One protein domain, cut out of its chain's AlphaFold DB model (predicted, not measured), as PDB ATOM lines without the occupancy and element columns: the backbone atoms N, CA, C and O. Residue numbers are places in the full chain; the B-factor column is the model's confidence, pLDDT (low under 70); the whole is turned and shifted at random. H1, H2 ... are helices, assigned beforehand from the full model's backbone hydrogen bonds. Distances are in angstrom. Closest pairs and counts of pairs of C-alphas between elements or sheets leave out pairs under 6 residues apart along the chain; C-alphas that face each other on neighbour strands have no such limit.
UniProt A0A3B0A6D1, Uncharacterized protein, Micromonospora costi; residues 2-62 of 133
ATOM      1  N   LYS A   2      27.083  56.201 260.771       47.53
ATOM      2  CA  LYS A   2      27.722  57.021 261.815       47.53
ATOM      3  C   LYS A   2      27.976  58.420 261.231       47.53
ATOM      4  O   LYS A   2      28.317  58.480 260.050       47.53
ATOM      5  N   PRO A   3      27.796  59.511 261.994       53.84
ATOM      6  CA  PRO A   3      28.228  60.830 261.550       53.84
ATOM      7  C   PRO A   3      29.704  60.769 261.152       53.84
ATOM      8  O   PRO A   3      30.496  60.115 261.831       53.84
ATOM      9  N   ASP A   4      30.048  61.420 260.046       61.03
ATOM     10  CA  ASP A   4      31.424  61.609 259.586       61.03
ATOM     11  C   ASP A   4      32.118  62.606 260.538       61.03
ATOM     12  O   ASP A   4      32.281  63.788 260.237       61.03
ATOM     13  N   TYR A   5      32.407  62.147 261.765       60.53
ATOM     14  CA  TYR A   5      33.009  62.946 262.843       60.53
ATOM     15  C   TYR A   5      34.379  63.511 262.443       60.53
ATOM     16  O   TYR A   5      34.808  64.533 262.986       60.53
ATOM     17  N   ASP A   6      35.022  62.895 261.452       59.62
ATOM     18  CA  ASP A   6      36.338  63.278 260.955       59.62
ATOM     19  C   ASP A   6      36.303  64.594 260.160       59.62
ATOM     20  O   ASP A   6      37.304  65.311 260.104       59.62
ATOM     21  N   ARG A   7      35.136  64.973 259.613       59.62
ATOM     22  CA  ARG A   7      34.951  66.190 258.796       59.62
ATOM     23  C   ARG A   7      34.214  67.322 259.498       59.62
ATOM     24  O   ARG A   7      33.909  68.342 258.879       59.62
ATOM     25  N   GLN A   8      33.907  67.174 260.783       68.00
ATOM     26  CA  GLN A   8      33.184  68.207 261.510       68.00
ATOM     27  C   GLN A   8      34.097  69.414 261.747       68.00
ATOM     28  O   GLN A   8      35.126  69.297 262.413       68.00
ATOM     29  N   THR A   9      33.727  70.581 261.224       66.75
ATOM     30  CA  THR A   9      34.346  71.855 261.601       66.75
ATOM     31  C   THR A   9      33.805  72.284 262.965       66.75
ATOM     32  O   THR A   9      32.628  72.090 263.275       66.75
ATOM     33  N   ASN A  10      34.667  72.840 263.817       73.69
ATOM     34  CA  ASN A  10      34.263  73.351 265.126       73.69
ATOM     35  C   ASN A  10      34.571  74.853 265.203       73.69
ATOM     36  O   ASN A  10      35.721  75.214 265.447       73.69
ATOM     37  N   PRO A  11      33.570  75.737 265.047       76.25
ATOM     38  CA  PRO A  11      33.791  77.183 265.050       76.25
ATOM     39  C   PRO A  11      34.238  77.732 266.415       76.25
ATOM     40  O   PRO A  11      34.672  78.875 266.494       76.25
ATOM     41  N   ARG A  12      34.137  76.938 267.492       82.56
ATOM     42  CA  ARG A  12      34.654  77.297 268.823       82.56
ATOM     43  C   ARG A  12      36.108  76.878 269.033       82.56
ATOM     44  O   ARG A  12      36.712  77.292 270.017       82.56
ATOM     45  N   TRP A  13      36.657  76.030 268.163       82.25
ATOM     46  CA  TRP A  13      38.065  75.655 268.225       82.25
ATOM     47  C   TRP A  13      38.929  76.823 267.722       82.25
ATOM     48  O   TRP A  13      38.544  77.448 266.730       82.25
ATOM     49  N   PRO A  14      40.083  77.131 268.351       81.06
ATOM     50  CA  PRO A  14      40.894  78.297 267.988       81.06
ATOM     51  C   PRO A  14      41.235  78.392 266.496       81.06
ATOM     52  O   PRO A  14      41.233  79.487 265.938       81.06
ATOM     53  N   ASN A  15      41.466  77.252 265.840       79.06
ATOM     54  CA  ASN A  15      41.566  77.173 264.387       79.06
ATOM     55  C   ASN A  15      40.397  76.373 263.799       79.06
ATOM     56  O   ASN A  15      40.446  75.152 263.692       79.06
ATOM     57  N   HIS A  16      39.338  77.060 263.381       79.75
ATOM     58  CA  HIS A  16      38.127  76.431 262.842       79.75
ATOM     59  C   HIS A  16      38.352  75.549 261.594       79.75
ATOM     60  O   HIS A  16      37.464  74.767 261.251       79.75
ATOM     61  N   LEU A  17      39.511  75.671 260.929       77.62
ATOM     62  CA  LEU A  17      39.913  74.858 259.776       77.62
ATOM     63  C   LEU A  17      40.646  73.562 260.156       77.62
ATOM     64  O   LEU A  17      40.859  72.726 259.280       77.62
ATOM     65  N   ASP A  18      41.029  73.380 261.424       78.12
ATOM     66  CA  ASP A  18      41.627  72.125 261.884       78.12
ATOM     67  C   ASP A  18      40.624  70.981 261.695       78.12
ATOM     68  O   ASP A  18      39.502  71.041 262.212       78.12
ATOM     69  N   ASP A  19      41.037  69.911 261.019       82.56
ATOM     70  CA  ASP A  19      40.276  68.659 260.991       82.56
ATOM     71  C   ASP A  19      40.328  67.929 262.348       82.56
ATOM     72  O   ASP A  19      40.993  68.353 263.301       82.56
ATOM     73  N   ALA A  20      39.604  66.814 262.465       82.06
ATOM     74  CA  ALA A  20      39.544  66.056 263.713       82.06
ATOM     75  C   ALA A  20      40.924  65.591 264.213       82.06
ATOM     76  O   ALA A  20      41.179  65.631 265.419       82.06
ATOM     77  N   THR A  21      41.835  65.225 263.308       81.44
ATOM     78  CA  THR A  21      43.185  64.759 263.651       81.44
ATOM     79  C   THR A  21      44.047  65.905 264.174       81.44
ATOM     80  O   THR A  21      44.720  65.755 265.197       81.44
ATOM     81  N   HIS A  22      44.007  67.070 263.523       80.88
ATOM     82  CA  HIS A  22      44.717  68.265 263.982       80.88
ATOM     83  C   HIS A  22      44.253  68.684 265.380       80.88
ATOM     84  O   HIS A  22      45.084  68.909 266.269       80.88
ATOM     85  N   ARG A  23      42.935  68.687 265.616       85.06
ATOM     86  CA  ARG A  23      42.366  68.967 266.942       85.06
ATOM     87  C   ARG A  23      42.792  67.932 267.978       85.06
ATOM     88  O   ARG A  23      43.234  68.315 269.057       85.06
ATOM     89  N   ALA A  24      42.723  66.640 267.656       84.81
ATOM     90  CA  ALA A  24      43.145  65.572 268.562       84.81
ATOM     91  C   ALA A  24      44.621  65.712 268.965       84.81
ATOM     92  O   ALA A  24      44.945  65.636 270.149       84.81
ATOM     93  N   ARG A  25      45.511  66.013 268.010       83.31
ATOM     94  CA  ARG A  25      46.937  66.270 268.279       83.31
ATOM     95  C   ARG A  25      47.149  67.499 269.159       83.31
ATOM     96  O   ARG A  25      47.992  67.485 270.049       83.31
ATOM     97  N   ALA A  26      46.405  68.576 268.927       82.12
ATOM     98  CA  ALA A  26      46.481  69.766 269.768       82.12
ATOM     99  C   ALA A  26      46.002  69.489 271.205       82.12
ATOM    100  O   ALA A  26      46.694  69.854 272.151       82.12
ATOM    101  N   VAL A  27      44.893  68.764 271.374       88.56
ATOM    102  CA  VAL A  27      44.404  68.321 272.691       88.56
ATOM    103  C   VAL A  27      45.423  67.406 273.382       88.56
ATOM    104  O   VAL A  27      45.713  67.592 274.562       88.56
ATOM    105  N   ALA A  28      46.023  66.457 272.659       87.12
ATOM    106  CA  ALA A  28      47.065  65.585 273.198       87.12
ATOM    107  C   ALA A  28      48.288  66.383 273.684       87.12
ATOM    108  O   ALA A  28      48.784  66.128 274.780       87.12
ATOM    109  N   ARG A  29      48.726  67.401 272.925       83.88
ATOM    110  CA  ARG A  29      49.794  68.326 273.349       83.88
ATOM    111  C   ARG A  29      49.433  69.077 274.633       83.88
ATOM    112  O   ARG A  29      50.282  69.193 275.513       83.88
ATOM    113  N   MET A  30      48.185  69.531 274.779       85.81
ATOM    114  CA  MET A  30      47.717  70.177 276.013       85.81
ATOM    115  C   MET A  30      47.779  69.224 277.211       85.81
ATOM    116  O   MET A  30      48.360  69.574 278.237       85.81
ATOM    117  N   TYR A  31      47.233  68.009 277.079       90.88
ATOM    118  CA  TYR A  31      47.315  67.007 278.145       90.88
ATOM    119  C   TYR A  31      48.758  66.693 278.512       90.88
ATOM    120  O   TYR A  31      49.096  66.682 279.690       90.88
ATOM    121  N   ARG A  32      49.620  66.492 277.516       87.44
ATOM    122  CA  ARG A  32      51.039  66.219 277.725       87.44
ATOM    123  C   ARG A  32      51.734  67.348 278.482       87.44
ATOM    124  O   ARG A  32      52.454  67.060 279.428       87.44
ATOM    125  N   ALA A  33      51.487  68.608 278.124       86.06
ATOM    126  CA  ALA A  33      52.049  69.755 278.834       86.06
ATOM    127  C   ALA A  33      51.620  69.778 280.313       86.06
ATOM    128  O   ALA A  33      52.456  69.946 281.200       86.06
ATOM    129  N   HIS A  34      50.334  69.538 280.590       91.75
ATOM    130  CA  HIS A  34      49.826  69.457 281.961       91.75
ATOM    131  C   HIS A  34      50.399  68.263 282.731       91.75
ATOM    132  O   HIS A  34      50.811  68.415 283.877       91.75
ATOM    133  N   LEU A  35      50.462  67.085 282.109       92.94
ATOM    134  CA  LEU A  35      51.001  65.876 282.732       92.94
ATOM    135  C   LEU A  35      52.493  66.017 283.023       92.94
ATOM    136  O   LEU A  35      52.918  65.688 284.126       92.94
ATOM    137  N   ARG A  36      53.275  66.573 282.093       90.69
ATOM    138  CA  ARG A  36      54.720  66.756 282.271       90.69
ATOM    139  C   ARG A  36      55.044  67.740 283.394       90.69
ATOM    140  O   ARG A  36      56.048  67.557 284.072       90.69
ATOM    141  N   ALA A  37      54.179  68.727 283.643       89.94
ATOM    142  CA  ALA A  37      54.321  69.647 284.773       89.94
ATOM    143  C   ALA A  37      54.115  68.971 286.146       89.94
ATOM    144  O   ALA A  37      54.630  69.464 287.144       89.94
ATOM    145  N   VAL A  38      53.371  67.861 286.207       96.44
ATOM    146  CA  VAL A  38      53.048  67.155 287.463       96.44
ATOM    147  C   VAL A  38      53.900  65.892 287.646       96.44
ATOM    148  O   VAL A  38      54.370  65.622 288.747       96.44
ATOM    149  N   ARG A  39      54.076  65.096 286.584       94.69
ATOM    150  CA  ARG A  39      54.743  63.780 286.574       94.69
ATOM    151  C   ARG A  39      55.592  63.596 285.309       94.69
ATOM    152  O   ARG A  39      55.224  62.806 284.434       94.69
ATOM    153  N   PRO A  40      56.720  64.318 285.189       90.69
ATOM    154  CA  PRO A  40      57.588  64.220 284.016       90.69
ATOM    155  C   PRO A  40      58.149  62.806 283.824       90.69
ATOM    156  O   PRO A  40      58.235  62.335 282.696       90.69
ATOM    157  N   ASP A  41      58.404  62.087 284.919       94.00
ATOM    158  CA  ASP A  41      58.904  60.713 284.925       94.00
ATOM    159  C   ASP A  41      57.983  59.729 284.184       94.00
ATOM    160  O   ASP A  41      58.453  58.854 283.460       94.00
ATOM    161  N   LEU A  42      56.663  59.883 284.324       93.88
ATOM    162  CA  LEU A  42      55.693  59.035 283.625       93.88
ATOM    163  C   LEU A  42      55.581  59.399 282.143       93.88
ATOM    164  O   LEU A  42      55.365  58.521 281.309       93.88
ATOM    165  N   CYS A  43      55.741  60.680 281.805       91.06
ATOM    166  CA  CYS A  43      55.806  61.110 280.412       91.06
ATOM    167  C   CYS A  43      57.038  60.527 279.712       91.06
ATOM    168  O   CYS A  43      56.908  60.027 278.600       91.06
ATOM    169  N   ASP A  44      58.192  60.518 280.381       89.44
ATOM    170  CA  ASP A  44      59.431  59.957 279.833       89.44
ATOM    171  C   ASP A  44      59.327  58.434 279.632       89.44
ATOM    172  O   ASP A  44      59.799  57.898 278.631       89.44
ATOM    173  N   GLN A  45      58.647  57.718 280.537       92.62
ATOM    174  CA  GLN A  45      58.362  56.288 280.357       92.62
ATOM    175  C   GLN A  45      57.448  56.024 279.152       92.62
ATOM    176  O   GLN A  45      57.694  55.099 278.371       92.62
ATOM    177  N   ALA A  46      56.398  56.834 278.985       90.56
ATOM    178  CA  ALA A  46      55.506  56.739 277.834       90.56
ATOM    179  C   ALA A  46      56.244  57.044 276.519       90.56
ATOM    180  O   ALA A  46      56.044  56.337 275.532       90.56
ATOM    181  N   ASP A  47      57.143  58.031 276.528       89.88
ATOM    182  CA  ASP A  47      58.014  58.364 275.398       89.88
ATOM    183  C   ASP A  47      58.934  57.203 275.032       89.88
ATOM    184  O   ASP A  47      58.973  56.790 273.876       89.88
ATOM    185  N   ALA A  48      59.628  56.624 276.012       89.38
ATOM    186  CA  ALA A  48      60.496  55.473 275.784       89.38
ATOM    187  C   ALA A  48      59.718  54.272 275.218       89.38
ATOM    188  O   ALA A  48      60.205  53.566 274.336       89.38
ATOM    189  N   THR A  49      58.483  54.070 275.683       92.44
ATOM    190  CA  THR A  49      57.598  53.016 275.171       92.44
ATOM    191  C   THR A  49      57.197  53.278 273.718       92.44
ATOM    192  O   THR A  49      57.290  52.377 272.889       92.44
ATOM    193  N   ALA A  50      56.794  54.508 273.386       89.38
ATOM    194  CA  ALA A  50      56.445  54.897 272.021       89.38
ATOM    195  C   ALA A  50      57.646  54.783 271.066       89.38
ATOM    196  O   ALA A  50      57.505  54.249 269.965       89.38
ATOM    197  N   ALA A  51      58.835  55.194 271.517       87.31
ATOM    198  CA  ALA A  51      60.086  55.023 270.783       87.31
ATOM    199  C   ALA A  51      60.384  53.541 270.504       87.31
ATOM    200  O   ALA A  51      60.763  53.166 269.398       87.31
ATOM    201  N   GLY A  52      60.125  52.668 271.484       92.25
ATOM    202  CA  GLY A  52      60.239  51.217 271.321       92.25
ATOM    203  C   GLY A  52      59.332  50.636 270.229       92.25
ATOM    204  O   GLY A  52      59.661  49.599 269.656       92.25
ATOM    205  N   PHE A  53      58.228  51.312 269.901       91.62
ATOM    206  CA  PHE A  53      57.345  50.959 268.785       91.62
ATOM    207  C   PHE A  53      57.707  51.653 267.459       91.62
ATOM    208  O   PHE A  53      57.038  51.420 266.455       91.62
ATOM    209  N   GLY A  54      58.756  52.480 267.423       87.94
ATOM    210  CA  GLY A  54      59.156  53.255 266.244       87.94
ATOM    211  C   GLY A  54      58.327  54.524 266.017       87.94
ATOM    212  O   GLY A  54      58.441  55.161 264.970       87.94
ATOM    213  N   GLU A  55      57.511  54.933 266.991       86.12
ATOM    214  CA  GLU A  55      56.654  56.125 266.922       86.12
ATOM    215  C   GLU A  55      57.428  57.406 267.301       86.12
ATOM    216  O   GLU A  55      56.923  58.300 267.987       86.12
ATOM    217  N   ASP A  56      58.676  57.521 266.838       77.75
ATOM    218  CA  ASP A  56      59.615  58.586 267.220       77.75
ATOM    219  C   ASP A  56      59.178  59.992 266.777       77.75
ATOM    220  O   ASP A  56      59.755  60.998 267.207       77.75
ATOM    221  N   TRP A  57      58.188  60.069 265.884       69.69
ATOM    222  CA  TRP A  57      57.581  61.308 265.400       69.69
ATOM    223  C   TRP A  57      56.612  61.934 266.416       69.69
ATOM    224  O   TRP A  57      56.308  63.120 266.301       69.69
ATOM    225  N   MET A  58      56.128  61.166 267.403       70.25
ATOM    226  CA  MET A  58      55.285  61.675 268.497       70.25
ATOM    227  C   MET A  58      56.085  62.201 269.687       70.25
ATOM    228  O   MET A  58      55.515  62.847 270.571       70.25
ATOM    229  N   LEU A  59      57.384  61.906 269.733       73.38
ATOM    230  CA  LEU A  59      58.243  62.323 270.830       73.38
ATOM    231  C   LEU A  59      58.439  63.833 270.769       73.38
ATOM    232  O   LEU A  59      58.759  64.398 269.723       73.38
ATOM    233  N   ASP A  60      58.257  64.472 271.918       65.12
ATOM    234  CA  ASP A  60      58.548  65.886 272.120       65.12
ATOM    235  C   ASP A  60      60.066  66.059 272.067       65.12
ATOM    236  O   ASP A  60      60.767  65.942 273.073       65.12
ATOM    237  N   ARG A  61      60.588  66.210 270.851       58.94
ATOM    238  CA  ARG A  61      62.001  66.480 270.638       58.94
ATOM    239  C   ARG A  61      62.226  67.928 271.045       58.94
ATOM    240  O   ARG A  61      61.558  68.797 270.482       58.94
ATOM    241  N   PRO A  62      63.159  68.222 271.966       56.00
ATOM    242  CA  PRO A  62      63.679  69.570 272.052       56.00
ATOM    243  C   PRO A  62      64.297  69.862 270.687       56.00
ATOM    244  O   PRO A  62      65.373  69.361 270.358       56.00
TER     245      PRO A  62
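What this domain is: This is residues 2 to 62 of the 133 residues of an uncharacterized protein of Micromonospora costi (UniProt A0A3B0A6D1). Two helices meet near their ends as a V: the longer arm is H1, and after a tight turn H2 folds back from its far end as the shorter arm. A long stretch without a named element, residues 2 to 19, loops at the free end of H1, and residues 53 to 62 fold back on the inner side of H2. The printed part has 61 residues with two named helices, H1 then H2, and no named strand; the class is all helix. The whole is loose, with a radius of gyration of the C-alphas of 14.4 A, and spans 36 by 25 by 23 A.

Where its parts are: Residues 2 to 19 hold no named element, and their C-alphas lie 13 to 24 A from the mean of all C-alphas. H1, residues 20 to 38, begins with C-alpha 20 at (39.544, 66.056, 263.713) and measures 27.3 A from first to last C-alpha. H2, residues 40 to 52, measures 18.4 A and ends with C-alpha 52 at (60.239, 51.217, 271.321).

How they stand to each other: H1 and H2 touch, and their closest C-alphas, those of Arg 36 and Cys 43, are 6.0 A apart. H1 touches H2 with residues 32 to 36 alone, and H2 touches H1 with residues 42 to 43 alone. Their lines stand at a steep tilt of 46 degrees, and they run opposite ways. Every O i to N i+4 pair is within hydrogen-bond range in H2; in H1 14 of 15 are.

The domain as a whole: The two C-alphas farthest apart, those of Lys 2 and Pro 62, are 39.4 A from each other. The printed part has no cut, and the link from H1 to H2, one residue, is tight. The mean pLDDT of the printed part is 80.9; residues 2 to 9, residue 57 and residues 60 to 62 are under 70.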